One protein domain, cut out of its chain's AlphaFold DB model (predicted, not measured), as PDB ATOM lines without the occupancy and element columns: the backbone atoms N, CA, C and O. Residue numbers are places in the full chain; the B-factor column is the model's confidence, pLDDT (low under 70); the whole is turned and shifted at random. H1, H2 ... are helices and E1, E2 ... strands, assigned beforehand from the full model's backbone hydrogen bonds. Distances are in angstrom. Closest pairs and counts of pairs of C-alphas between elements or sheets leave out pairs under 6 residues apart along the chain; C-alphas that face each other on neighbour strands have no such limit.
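AT A GLANCE: This is residues 75 to 168 of the 169 residues of the protein "Protein" of Lentinula edodes (UniProt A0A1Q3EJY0). A flat, loose frame is built round a short ribbon of two antiparallel strands, E1 and E2; from one end of it H2 and H3 spread as a narrow V, with the link H2 to H3 across the open end of the V. At the other end of the ribbon E2 passes straight into the longest helix, H4, which runs back on the side of E1 and sticks out with residues 157 to 168, while the small H1 lies far out, after residues 75 to 87, which hold no named element. The printed part has 94 residues with four named helices and two named strands, in the order H1, E1, H2, H3, E2, H4; the class is mostly helix. The whole is loose, with a radius of gyration of the C-alphas of 15.6 A and spans of 40 by 39 by 17 A.

IN THESE COORDINATES: Start at the sheet: E1 is residues 100 to 104, and E2 is residues 144 to 148, each 13.2 A long from first to last C-alpha. Find C-alpha 100 at (259.567, 268.998, 276.950), where E1 begins. H2 is residues 108 to 117, 14.4 A, and H3 is residues 128 to 139, 16.5 A. H4, residues 149 to 166, runs 25.7 A from C-alpha 149 at (261.452, 266.498, 273.388) to C-alpha 166 at (255.136, 259.034, 249.591). Look before E1 for H1, residues 88 to 93, 8.5 A long, beginning with C-alpha 88 at (247.942, 275.422, 284.288).

HOW THE PARTS SIT: Look first across the sheet: E1 and E2 are antiparallel at 145 degrees, and C-alphas 102 and 146, 4.8 A apart, face each other. N 101 and O 147, at 2.8 A, and N 145 and O 103, at 3.0 A, are within hydrogen-bond range. From E1 to H4 the closest C-alphas are those of Tyr 100 and Thr 149, 4.7 A apart. H2 and H3 are close but not clearly touching; their closest C-alphas, those of Pro 108 and Ile 138, are 6.9 A apart. They run opposite ways at a shallow tilt of 34 degrees, only just short of steep. H4 is apart from H2 and H3, and H1 is apart from E2 and the other helices. In H1, H2, H3 and H4 every O i to N i+4 pair is within hydrogen-bond range.

THE WHOLE: The two C-alphas farthest apart, those of Glu 92 and Gly 168, are 45.9 A from each other. The printed part has no cut, and no link is long. The mean pLDDT of the printed part is 78.3; look for values under 70 in residues 75 to 94 and 166 to 168.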
ATOM      1  N   GLU A  75     247.912 281.493 261.253       67.75
ATOM      2  CA  GLU A  75     247.263 282.433 262.159       67.75
ATOM      3  C   GLU A  75     245.735 282.467 262.003       67.75
ATOM      4  O   GLU A  75     245.051 282.839 262.950       67.75
ATOM      5  N   ASP A  76     245.175 282.046 260.862       66.44
ATOM      6  CA  ASP A  76     243.717 282.030 260.652       66.44
ATOM      7  C   ASP A  76     243.016 281.001 261.552       66.44
ATOM      8  O   ASP A  76     241.882 281.188 262.001       66.44
ATOM      9  N   PHE A  77     243.726 279.923 261.881       60.03
ATOM     10  CA  PHE A  77     243.205 278.848 262.716       60.03
ATOM     11  C   PHE A  77     243.277 279.155 264.214       60.03
ATOM     12  O   PHE A  77     242.607 278.479 264.991       60.03
ATOM     13  N   VAL A  78     244.011 280.192 264.626       59.94
ATOM     14  CA  VAL A  78     244.186 280.577 266.033       59.94
ATOM     15  C   VAL A  78     243.370 281.844 266.304       59.94
ATOM     16  O   VAL A  78     243.672 282.915 265.785       59.94
ATOM     17  N   HIS A  79     242.293 281.749 267.093       50.38
ATOM     18  CA  HIS A  79     241.538 282.945 267.497       50.38
ATOM     19  C   HIS A  79     242.388 283.783 268.474       50.38
ATOM     20  O   HIS A  79     242.926 283.206 269.415       50.38
ATOM     21  N   PRO A  80     242.453 285.124 268.346       52.34
ATOM     22  CA  PRO A  80     243.087 285.968 269.365       52.34
ATOM     23  C   PRO A  80     242.387 285.910 270.735       52.34
ATOM     24  O   PRO A  80     243.024 286.195 271.744       52.34
ATOM     25  N   ASP A  81     241.111 285.509 270.775       46.94
ATOM     26  CA  ASP A  81     240.262 285.566 271.974       46.94
ATOM     27  C   ASP A  81     239.964 284.189 272.596       46.94
ATOM     28  O   ASP A  81     239.287 284.101 273.618       46.94
ATOM     29  N   HIS A  82     240.457 283.104 271.990       49.50
ATOM     30  CA  HIS A  82     240.318 281.757 272.536       49.50
ATOM     31  C   HIS A  82     241.683 281.299 273.027       49.50
ATOM     32  O   HIS A  82     242.536 280.891 272.240       49.50
ATOM     33  N   GLU A  83     241.882 281.397 274.342       52.22
ATOM     34  CA  GLU A  83     243.045 280.818 274.998       52.22
ATOM     35  C   GLU A  83     243.133 279.344 274.632       52.22
ATOM     36  O   GLU A  83     242.271 278.531 274.976       52.22
ATOM     37  N   VAL A  84     244.207 279.015 273.923       54.59
ATOM     38  CA  VAL A  84     244.556 277.640 273.639       54.59
ATOM     39  C   VAL A  84     244.743 276.941 274.990       54.59
ATOM     40  O   VAL A  84     245.512 277.418 275.832       54.59
ATOM     41  N   PRO A  85     244.030 275.841 275.248       53.00
ATOM     42  CA  PRO A  85     244.126 275.120 276.506       53.00
ATOM     43  C   PRO A  85     245.547 274.588 276.719       53.00
ATOM     44  O   PRO A  85     245.980 273.589 276.157       53.00
ATOM     45  N   MET A  86     246.282 275.304 277.559       54.16
ATOM     46  CA  MET A  86     247.592 274.936 278.078       54.16
ATOM     47  C   MET A  86     247.459 274.368 279.495       54.16
ATOM     48  O   MET A  86     246.544 274.734 280.231       54.16
ATOM     49  N   ALA A  87     248.382 273.492 279.899       58.84
ATOM     50  CA  ALA A  87     248.459 273.045 281.289       58.84
ATOM     51  C   ALA A  87     248.653 274.252 282.226       58.84
ATOM     52  O   ALA A  87     249.414 275.160 281.890       58.84
ATOM     53  N   ASP A  88     248.007 274.252 283.394       58.72
ATOM     54  CA  ASP A  88     247.942 275.422 284.288       58.72
ATOM     55  C   ASP A  88     249.332 275.949 284.684       58.72
ATOM     56  O   ASP A  88     249.588 277.149 284.622       58.72
ATOM     57  N   ASN A  89     250.293 275.048 284.914       54.25
ATOM     58  CA  ASN A  89     251.692 275.404 285.188       54.25
ATOM     59  C   ASN A  89     252.355 276.206 284.047       54.25
ATOM     60  O   ASN A  89     253.251 277.015 284.290       54.25
ATOM     61  N   ILE A  90     251.943 275.978 282.796       60.19
ATOM     62  CA  ILE A  90     252.436 276.707 281.618       60.19
ATOM     63  C   ILE A  90     251.593 277.963 281.376       60.19
ATOM     64  O   ILE A  90     252.133 278.954 280.905       60.19
ATOM     65  N   LYS A  91     250.303 277.977 281.730       60.50
ATOM     66  CA  LYS A  91     249.482 279.201 281.681       60.50
ATOM     67  C   LYS A  91     249.994 280.272 282.644       60.50
ATOM     68  O   LYS A  91     250.081 281.434 282.268       60.50
ATOM     69  N   GLU A  92     250.374 279.874 283.854       58.81
ATOM     70  CA  GLU A  92     250.860 280.799 284.882       58.81
ATOM     71  C   GLU A  92     252.295 281.272 284.626       58.81
ATOM     72  O   GLU A  92     252.614 282.438 284.851       58.81
ATOM     73  N   SER A  93     253.171 280.381 284.149       65.69
ATOM     74  CA  SER A  93     254.585 280.713 283.929       65.69
ATOM     75  C   SER A  93     254.901 281.170 282.504       65.69
ATOM     76  O   SER A  93     255.901 281.851 282.290       65.69
ATOM     77  N   GLY A  94     254.098 280.774 281.515       64.88
ATOM     78  CA  GLY A  94     254.406 280.905 280.088       64.88
ATOM     79  C   GLY A  94     255.595 280.054 279.623       64.88
ATOM     80  O   GLY A  94     256.012 280.169 278.470       64.88
ATOM     81  N   VAL A  95     256.178 279.222 280.497       73.38
ATOM     82  CA  VAL A  95     257.436 278.515 280.238       73.38
ATOM     83  C   VAL A  95     257.180 277.021 280.102       73.38
ATOM     84  O   VAL A  95     256.711 276.352 281.021       73.38
ATOM     85  N   ILE A  96     257.543 276.475 278.941       77.06
ATOM     86  CA  ILE A  96     257.606 275.027 278.735       77.06
ATOM     87  C   ILE A  96     258.832 274.503 279.500       77.06
ATOM     88  O   ILE A  96     259.932 275.031 279.303       77.06
ATOM     89  N   PRO A  97     258.687 273.476 280.357       78.81
ATOM     90  CA  PRO A  97     259.817 272.890 281.068       78.81
ATOM     91  C   PRO A  97     260.918 272.405 280.115       78.81
ATOM     92  O   PRO A  97     260.644 271.875 279.036       78.81
ATOM     93  N   ALA A  98     262.178 272.548 280.529       80.00
ATOM     94  CA  ALA A  98     263.310 272.078 279.737       80.00
ATOM     95  C   ALA A  98     263.209 270.563 279.475       80.00
ATOM     96  O   ALA A  98     262.936 269.782 280.386       80.00
ATOM     97  N   GLY A  99     263.432 270.151 278.224       84.00
ATOM     98  CA  GLY A  99     263.313 268.751 277.800       84.00
ATOM     99  C   GLY A  99     261.890 268.303 277.451       84.00
ATOM    100  O   GLY A  99     261.696 267.123 277.154       84.00
ATOM    101  N   TYR A 100     260.919 269.220 277.455       83.19
ATOM    102  CA  TYR A 100     259.567 268.998 276.950       83.19
ATOM    103  C   TYR A 100     259.283 269.870 275.726       83.19
ATOM    104  O   TYR A 100     259.903 270.908 275.490       83.19
ATOM    105  N   SER A 101     258.348 269.422 274.902       86.06
ATOM    106  CA  SER A 101     257.924 270.087 273.675       86.06
ATOM    107  C   SER A 101     256.424 269.910 273.483       86.06
ATOM    108  O   SER A 101     255.825 268.970 274.005       86.06
ATOM    109  N   ILE A 102     255.823 270.847 272.755       84.75
ATOM    110  CA  ILE A 102     254.404 270.798 272.410       84.75
ATOM    111  C   ILE A 102     254.258 269.977 271.135       84.75
ATOM    112  O   ILE A 102     254.884 270.282 270.120       84.75
ATOM    113  N   ASP A 103     253.427 268.951 271.209       86.12
ATOM    114  CA  ASP A 103     253.040 268.109 270.092       86.12
ATOM    115  C   ASP A 103     251.560 268.314 269.775       86.12
ATOM    116  O   ASP A 103     250.736 268.498 270.675       86.12
ATOM    117  N   PHE A 104     251.245 268.285 268.483       85.06
ATOM    118  CA  PHE A 104     249.889 268.435 267.974       85.06
ATOM    119  C   PHE A 104     249.440 267.102 267.385       85.06
ATOM    120  O   PHE A 104     250.122 266.552 266.518       85.06
ATOM    121  N   VAL A 105     248.287 266.592 267.817       85.00
ATOM    122  CA  VAL A 105     247.688 265.380 267.231       85.00
ATOM    123  C   VAL A 105     247.316 265.642 265.768       85.00
ATOM    124  O   VAL A 105     247.611 264.845 264.878       85.00
ATOM    125  N   VAL A 106     246.735 266.810 265.520       85.56
ATOM    126  CA  VAL A 106     246.364 267.368 264.228       85.56
ATOM    127  C   VAL A 106     247.169 268.650 264.025       85.56
ATOM    128  O   VAL A 106     246.881 269.699 264.609       85.56
ATOM    129  N   SER A 107     248.209 268.558 263.194       83.62
ATOM    130  CA  SER A 107     249.079 269.692 262.871       83.62
ATOM    131  C   SER A 107     248.391 270.667 261.899       83.62
ATOM    132  O   SER A 107     248.010 270.245 260.799       83.62
ATOM    133  N   PRO A 108     248.300 271.972 262.229       84.06
ATOM    134  CA  PRO A 108     247.777 272.992 261.316       84.06
ATOM    135  C   PRO A 108     248.543 273.058 259.991       84.06
ATOM    136  O   PRO A 108     247.953 273.279 258.938       84.06
ATOM    137  N   GLU A 109     249.856 272.817 260.021       84.31
ATOM    138  CA  GLU A 109     250.700 272.829 258.822       84.31
ATOM    139  C   GLU A 109     250.299 271.715 257.854       84.31
ATOM    140  O   GLU A 109     250.203 271.941 256.652       84.31
ATOM    141  N   ARG A 110     249.976 270.528 258.382       84.44
ATOM    142  CA  ARG A 110     249.526 269.394 257.567       84.44
ATOM    143  C   ARG A 110     248.186 269.683 256.902       84.44
ATOM    144  O   ARG A 110     248.013 269.374 255.728       84.44
ATOM    145  N   ILE A 111     247.263 270.296 257.637       86.44
ATOM    146  CA  ILE A 111     245.968 270.719 257.099       86.44
ATOM    147  C   ILE A 111     246.171 271.691 255.935       86.44
ATOM    148  O   ILE A 111     245.612 271.482 254.863       86.44
ATOM    149  N   ILE A 112     247.008 272.714 256.121       86.38
ATOM    150  CA  ILE A 112     247.306 273.697 255.071       86.38
ATOM    151  C   ILE A 112     247.940 273.015 253.852       86.38
ATOM    152  O   ILE A 112     247.548 273.304 252.722       86.38
ATOM    153  N   SER A 113     248.871 272.078 254.050       85.19
ATOM    154  CA  SER A 113     249.480 271.316 252.952       85.19
ATOM    155  C   SER A 113     248.453 270.504 252.161       85.19
ATOM    156  O   SER A 113     248.456 270.562 250.934       85.19
ATOM    157  N   VAL A 114     247.539 269.800 252.837       86.62
ATOM    158  CA  VAL A 114     246.479 269.019 252.175       86.62
ATOM    159  C   VAL A 114     245.512 269.932 251.419       86.62
ATOM    160  O   VAL A 114     245.187 269.662 250.266       86.62
ATOM    161  N   LEU A 115     245.091 271.051 252.017       88.62
ATOM    162  CA  LEU A 115     244.234 272.028 251.338       88.62
ATOM    163  C   LEU A 115     244.906 272.591 250.079       88.62
ATOM    164  O   LEU A 115     244.287 272.641 249.016       88.62
ATOM    165  N   ASN A 116     246.196 272.923 250.174       87.50
ATOM    166  CA  ASN A 116     246.980 273.395 249.036       87.50
ATOM    167  C   ASN A 116     247.087 272.342 247.923       87.50
ATOM    168  O   ASN A 116     246.987 272.704 246.750       87.50
ATOM    169  N   GLN A 117     247.251 271.059 248.265       87.50
ATOM    170  CA  GLN A 117     247.269 269.956 247.292       87.50
ATOM    171  C   GLN A 117     245.940 269.829 246.536       87.50
ATOM    172  O   GLN A 117     245.937 269.561 245.338       87.50
ATOM    173  N   VAL A 118     244.814 270.088 247.206       88.75
ATOM    174  CA  VAL A 118     243.468 270.084 246.601       88.75
ATOM    175  C   VAL A 118     243.173 271.393 245.839       88.75
ATOM    176  O   VAL A 118     242.132 271.538 245.202       88.75
ATOM    177  N   GLY A 119     244.104 272.353 245.844       89.25
ATOM    178  CA  GLY A 119     243.972 273.633 245.146       89.25
ATOM    179  C   GLY A 119     243.208 274.702 245.932       89.25
ATOM    180  O   GLY A 119     242.937 275.773 245.386       89.25
ATOM    181  N   ILE A 120     242.901 274.443 247.204       88.50
ATOM    182  CA  ILE A 120     242.267 275.394 248.117       88.50
ATOM    183  C   ILE A 120     243.362 276.270 248.730       88.50
ATOM    184  O   ILE A 120     244.172 275.805 249.526       88.50
ATOM    185  N   LYS A 121     243.390 277.551 248.352       86.81
ATOM    186  CA  LYS A 121     244.424 278.522 248.763       86.81
ATOM    187  C   LYS A 121     243.896 279.645 249.652       86.81
ATOM    188  O   LYS A 121     244.678 280.306 250.333       86.81
ATOM    189  N   THR A 122     242.585 279.869 249.643       84.75
ATOM    190  CA  THR A 122     241.932 280.990 250.338       84.75
ATOM    191  C   THR A 122     240.809 280.486 251.235       84.75
ATOM    192  O   THR A 122     240.120 279.533 250.876       84.75
ATOM    193  N   ILE A 123     240.547 281.180 252.342       80.19
ATOM    194  CA  ILE A 123     239.515 280.800 253.322       80.19
ATOM    195  C   ILE A 123     238.119 280.709 252.681       80.19
ATOM    196  O   ILE A 123     237.359 279.799 252.983       80.19
ATOM    197  N   ARG A 124     237.798 281.599 251.730       83.12
ATOM    198  CA  ARG A 124     236.486 281.649 251.055       83.12
ATOM    199  C   ARG A 124     236.187 280.451 250.148       83.12
ATOM    200  O   ARG A 124     235.044 280.272 249.746       83.12
ATOM    201  N   GLN A 125     237.207 279.674 249.784       85.75
ATOM    202  CA  GLN A 125     237.037 278.468 248.968       85.75
ATOM    203  C   GLN A 125     236.560 277.273 249.801       85.75
ATOM    204  O   GLN A 125     236.104 276.285 249.231       85.75
ATOM    205  N   LEU A 126     236.659 277.356 251.132       85.50
ATOM    206  CA  LEU A 126     236.116 276.355 252.038       85.50
ATOM    207  C   LEU A 126     234.648 276.665 252.350       85.50
ATOM    208  O   LEU A 126     234.308 277.826 252.593       85.50
ATOM    209  N   PRO A 127     233.781 275.640 252.406       89.56
ATOM    210  CA  PRO A 127     232.477 275.778 253.030       89.56
ATOM    211  C   PRO A 127     232.642 276.295 254.461       89.56
ATOM    212  O   PRO A 127     233.506 275.826 255.207       89.56
ATOM    213  N   GLU A 128     231.808 277.258 254.843       86.06
ATOM    214  CA  GLU A 128     231.899 277.927 256.142       86.06
ATOM    215  C   GLU A 128     231.779 276.933 257.313       86.06
ATOM    216  O   GLU A 128     232.547 277.003 258.270       86.06
ATOM    217  N   GLU A 129     230.891 275.944 257.190       89.44
ATOM    218  CA  GLU A 129     230.731 274.847 258.154       89.44
ATOM    219  C   GLU A 129     232.039 274.060 258.345       89.44
ATOM    220  O   GLU A 129     232.545 273.955 259.461       89.44
ATOM    221  N   THR A 130     232.660 273.617 257.247       86.88
ATOM    222  CA  THR A 130     233.930 272.876 257.271       86.88
ATOM    223  C   THR A 130     235.064 273.697 257.885       86.88
ATOM    224  O   THR A 130     235.873 273.169 258.648       86.88
ATOM    225  N   TYR A 131     235.126 274.998 257.593       86.62
ATOM    226  CA  TYR A 131     236.121 275.884 258.193       86.62
ATOM    227  C   TYR A 131     235.984 275.944 259.721       86.62
ATOM    228  O   TYR A 131     236.982 275.800 260.433       86.62
ATOM    229  N   TYR A 132     234.763 276.114 260.239       86.19
ATOM    230  CA  TYR A 132     234.536 276.154 261.684       86.19
ATOM    231  C   TYR A 132     234.803 274.812 262.363       86.19
ATOM    232  O   TYR A 132     235.403 274.803 263.437       86.19
ATOM    233  N   GLU A 133     234.437 273.689 261.746       87.88
ATOM    234  CA  GLU A 133     234.731 272.350 262.274       87.88
ATOM    235  C   GLU A 133     236.234 272.083 262.368       87.88
ATOM    236  O   GLU A 133     236.746 271.653 263.409       87.88
ATOM    237  N   MET A 134     236.971 272.389 261.297       86.75
ATOM    238  CA  MET A 134     238.426 272.252 261.272       86.75
ATOM    239  C   MET A 134     239.075 273.118 262.343       86.75
ATOM    240  O   MET A 134     239.954 272.672 263.082       86.75
ATOM    241  N   ARG A 135     238.614 274.360 262.459       83.44
ATOM    242  CA  ARG A 135     239.096 275.298 263.461       83.44
ATOM    243  C   ARG A 135     238.791 274.838 264.883       83.44
ATOM    244  O   ARG A 135     239.656 274.970 265.746       83.44
ATOM    245  N   ALA A 136     237.596 274.311 265.137       85.44
ATOM    246  CA  ALA A 136     237.227 273.765 266.438       85.44
ATOM    247  C   ALA A 136     238.128 272.578 266.799       85.44
ATOM    248  O   ALA A 136     238.675 272.542 267.893       85.44
ATOM    249  N   THR A 137     238.375 271.682 265.842       86.31
ATOM    250  CA  THR A 137     239.258 270.521 266.017       86.31
ATOM    251  C   THR A 137     240.701 270.933 266.323       86.31
ATOM    252  O   THR A 137     241.329 270.375 267.217       86.31
ATOM    253  N   ILE A 138     241.239 271.929 265.610       85.88
ATOM    254  CA  ILE A 138     242.612 272.414 265.831       85.88
ATOM    255  C   ILE A 138     242.766 273.039 267.222       85.88
ATOM    256  O   ILE A 138     243.798 272.839 267.865       85.88
ATOM    257  N   ASN A 139     241.764 273.799 267.665       83.94
ATOM    258  CA  ASN A 139     241.793 274.505 268.947       83.94
ATOM    259  C   ASN A 139     241.351 273.636 270.133       83.94
ATOM    260  O   ASN A 139     241.356 274.114 271.270       83.94
ATOM    261  N   ASP A 140     240.965 272.384 269.892       84.00
ATOM    262  CA  ASP A 140     240.526 271.484 270.946       84.00
ATOM    263  C   ASP A 140     241.687 271.148 271.908       84.00
ATOM    264  O   ASP A 140     242.805 270.877 271.458       84.00
ATOM    265  N   PRO A 141     241.461 271.121 273.235       79.50
ATOM    266  CA  PRO A 141     242.479 270.724 274.213       79.50
ATOM    267  C   PRO A 141     243.090 269.357 273.972       79.50
ATOM    268  O   PRO A 141     244.276 269.167 274.231       79.50
ATOM    269  N   SER A 142     242.306 268.408 273.475       83.94
ATOM    270  CA  SER A 142     242.792 267.067 273.170       83.94
ATOM    271  C   SER A 142     243.771 267.048 271.996       83.94
ATOM    272  O   SER A 142     244.526 266.086 271.851       83.94
ATOM    273  N   ASN A 143     243.812 268.116 271.190       84.62
ATOM    274  CA  ASN A 143     244.760 268.247 270.095       84.62
ATOM    275  C   ASN A 143     246.189 268.541 270.577       84.62
ATOM    276  O   ASN A 143     247.148 268.325 269.836       84.62
ATOM    277  N   LEU A 144     246.347 269.033 271.807       83.94
ATOM    278  CA  LEU A 144     247.618 269.481 272.356       83.94
ATOM    279  C   LEU A 144     248.125 268.534 273.428       83.94
ATOM    280  O   LEU A 144     247.452 268.248 274.415       83.94
ATOM    281  N   SER A 145     249.370 268.103 273.267       84.50
ATOM    282  CA  SER A 145     250.047 267.293 274.268       84.50
ATOM    283  C   SER A 145     251.444 267.824 274.538       84.50
ATOM    284  O   SER A 145     252.186 268.189 273.628       84.50
ATOM    285  N   ILE A 146     251.813 267.866 275.815       84.06
ATOM    286  CA  ILE A 146     253.168 268.208 276.238       84.06
ATOM    287  C   ILE A 146     253.912 266.892 276.413       84.06
ATOM    288  O   ILE A 146     253.628 266.119 277.328       84.06
ATOM    289  N   ILE A 147     254.873 266.640 275.533       85.19
ATOM    290  CA  ILE A 147     255.642 265.396 275.515       85.19
ATOM    291  C   ILE A 147     257.131 265.683 275.714       85.19
ATOM    292  O   ILE A 147     257.594 266.783 275.409       85.19
ATOM    293  N   PRO A 148     257.925 264.715 276.198       90.31
ATOM    294  CA  PRO A 148     259.375 264.845 276.201       90.31
ATOM    295  C   PRO A 148     259.916 265.130 274.792       90.31
ATOM    296  O   PRO A 148     259.534 264.457 273.831       90.31
ATOM    297  N   THR A 149     260.854 266.072 274.669       87.50
ATOM    298  CA  THR A 149     261.452 266.498 273.388       87.50
ATOM    299  C   THR A 149     262.004 265.320 272.591       87.50
ATOM    300  O   THR A 149     261.818 265.250 271.382       87.50
ATOM    301  N   ARG A 150     262.587 264.326 273.271       88.00
ATOM    302  CA  ARG A 150     263.074 263.096 272.631       88.00
ATOM    303  C   ARG A 150     261.972 262.346 271.872       88.00
ATOM    304  O   ARG A 150     262.232 261.803 270.805       88.00
ATOM    305  N   ILE A 151     260.753 262.295 272.415       87.75
ATOM    306  CA  ILE A 151     259.612 261.638 271.758       87.75
ATOM    307  C   ILE A 151     259.153 262.475 270.564       87.75
ATOM    308  O   ILE A 151     258.909 261.923 269.494       87.75
ATOM    309  N   TYR A 152     259.096 263.798 270.722       87.75
ATOM    310  CA  TYR A 152     258.765 264.714 269.632       87.75
ATOM    311  C   TYR A 152     259.731 264.572 268.443       87.75
ATOM    312  O   TYR A 152     259.302 264.415 267.301       87.75
ATOM    313  N   GLU A 153     261.039 264.550 268.706       87.88
ATOM    314  CA  GLU A 153     262.070 264.385 267.677       87.88
ATOM    315  C   GLU A 153     261.958 263.044 266.945       87.88
ATOM    316  O   GLU A 153     262.060 263.012 265.718       87.88
ATOM    317  N   LEU A 154     261.690 261.953 267.670       88.94
ATOM    318  CA  LEU A 154     261.454 260.636 267.074       88.94
ATOM    319  C   LEU A 154     260.227 260.645 266.153       88.94
ATOM    320  O   LEU A 154     260.314 260.178 265.019       88.94
ATOM    321  N   LYS A 155     259.103 261.220 266.604       85.56
ATOM    322  CA  LYS A 155     257.887 261.346 265.782       85.56
ATOM    323  C   LYS A 155     258.152 262.167 264.522       85.56
ATOM    324  O   LYS A 155     257.731 261.774 263.439       85.56
ATOM    325  N   ARG A 156     258.896 263.268 264.643       84.75
ATOM    326  CA  ARG A 156     259.260 264.125 263.510       84.75
ATOM    327  C   ARG A 156     260.141 263.401 262.488       84.75
ATOM    328  O   ARG A 156     259.940 263.579 261.292       84.75
ATOM    329  N   GLN A 157     261.106 262.600 262.937       88.06
ATOM    330  CA  GLN A 157     261.956 261.812 262.038       88.06
ATOM    331  C   GLN A 157     261.156 260.746 261.289       88.06
ATOM    332  O   GLN A 157     261.315 260.618 260.080       88.06
ATOM    333  N   LEU A 158     260.273 260.028 261.991       87.19
ATOM    334  CA  LEU A 158     259.384 259.042 261.372       87.19
ATOM    335  C   LEU A 158     258.460 259.694 260.341       87.19
ATOM    336  O   LEU A 158     258.334 259.189 259.233       87.19
ATOM    337  N   GLN A 159     257.880 260.850 260.672       83.00
ATOM    338  CA  GLN A 159     257.014 261.578 259.749       83.00
ATOM    339  C   GLN A 159     257.769 262.005 258.484       83.00
ATOM    340  O   GLN A 159     257.289 261.767 257.384       83.00
ATOM    341  N   ALA A 160     258.981 262.551 258.627       83.12
ATOM    342  CA  ALA A 160     259.804 262.938 257.482       83.12
ATOM    343  C   ALA A 160     260.177 261.746 256.583       83.12
ATOM    344  O   ALA A 160     260.310 261.916 255.374       83.12
ATOM    345  N   GLN A 161     260.341 260.547 257.155       84.31
ATOM    346  CA  GLN A 161     260.564 259.323 256.381       84.31
ATOM    347  C   GLN A 161     259.310 258.914 255.608       84.31
ATOM    348  O   GLN A 161     259.398 258.660 254.413       84.31
ATOM    349  N   THR A 162     258.143 258.908 256.260       81.75
ATOM    350  CA  THR A 162     256.869 258.583 255.603       81.75
ATOM    351  C   THR A 162     256.545 259.558 254.472       81.75
ATOM    352  O   THR A 162     256.126 259.133 253.398       81.75
ATOM    353  N   ASP A 163     256.776 260.854 254.686       75.88
ATOM    354  CA  ASP A 163     256.530 261.874 253.667       75.88
ATOM    355  C   ASP A 163     257.482 261.679 252.469       75.88
ATOM    356  O   ASP A 163     257.035 261.675 251.322       75.88
ATOM    357  N   ALA A 164     258.768 261.401 252.719       76.94
ATOM    358  CA  ALA A 164     259.749 261.132 251.666       76.94
ATOM    359  C   ALA A 164     259.448 259.855 250.857       76.94
ATOM    360  O   ALA A 164     259.677 259.826 249.650       76.94
ATOM    361  N   GLU A 165     258.927 258.804 251.495       74.75
ATOM    362  CA  GLU A 165     258.494 257.586 250.798       74.75
ATOM    363  C   GLU A 165     257.264 257.837 249.915       74.75
ATOM    364  O   GLU A 165     257.156 257.263 248.834       74.75
ATOM    365  N   SER A 166     256.356 258.720 250.342       68.56
ATOM    366  CA  SER A 166     255.136 259.034 249.591       68.56
ATOM    367  C   SER A 166     255.356 259.897 248.340       68.56
ATOM    368  O   SER A 166     254.539 259.839 247.427       68.56
ATOM    369  N   GLU A 167     256.456 260.655 248.263       60.50
ATOM    370  CA  GLU A 167     256.818 261.472 247.087       60.50
ATOM    371  C   GLU A 167     257.677 260.714 246.052       60.50
ATOM    372  O   GLU A 167     257.937 261.226 244.963       60.50
ATOM    373  N   GLY A 168     258.145 259.505 246.385       54.84
ATOM    374  CA  GLY A 168     258.998 258.674 245.526       54.84
ATOM    375  C   GLY A 168     258.260 257.697 244.597       54.84
ATOM    376  O   GLY A 168     258.927 256.924 243.906       54.84
TER     377      GLY A 168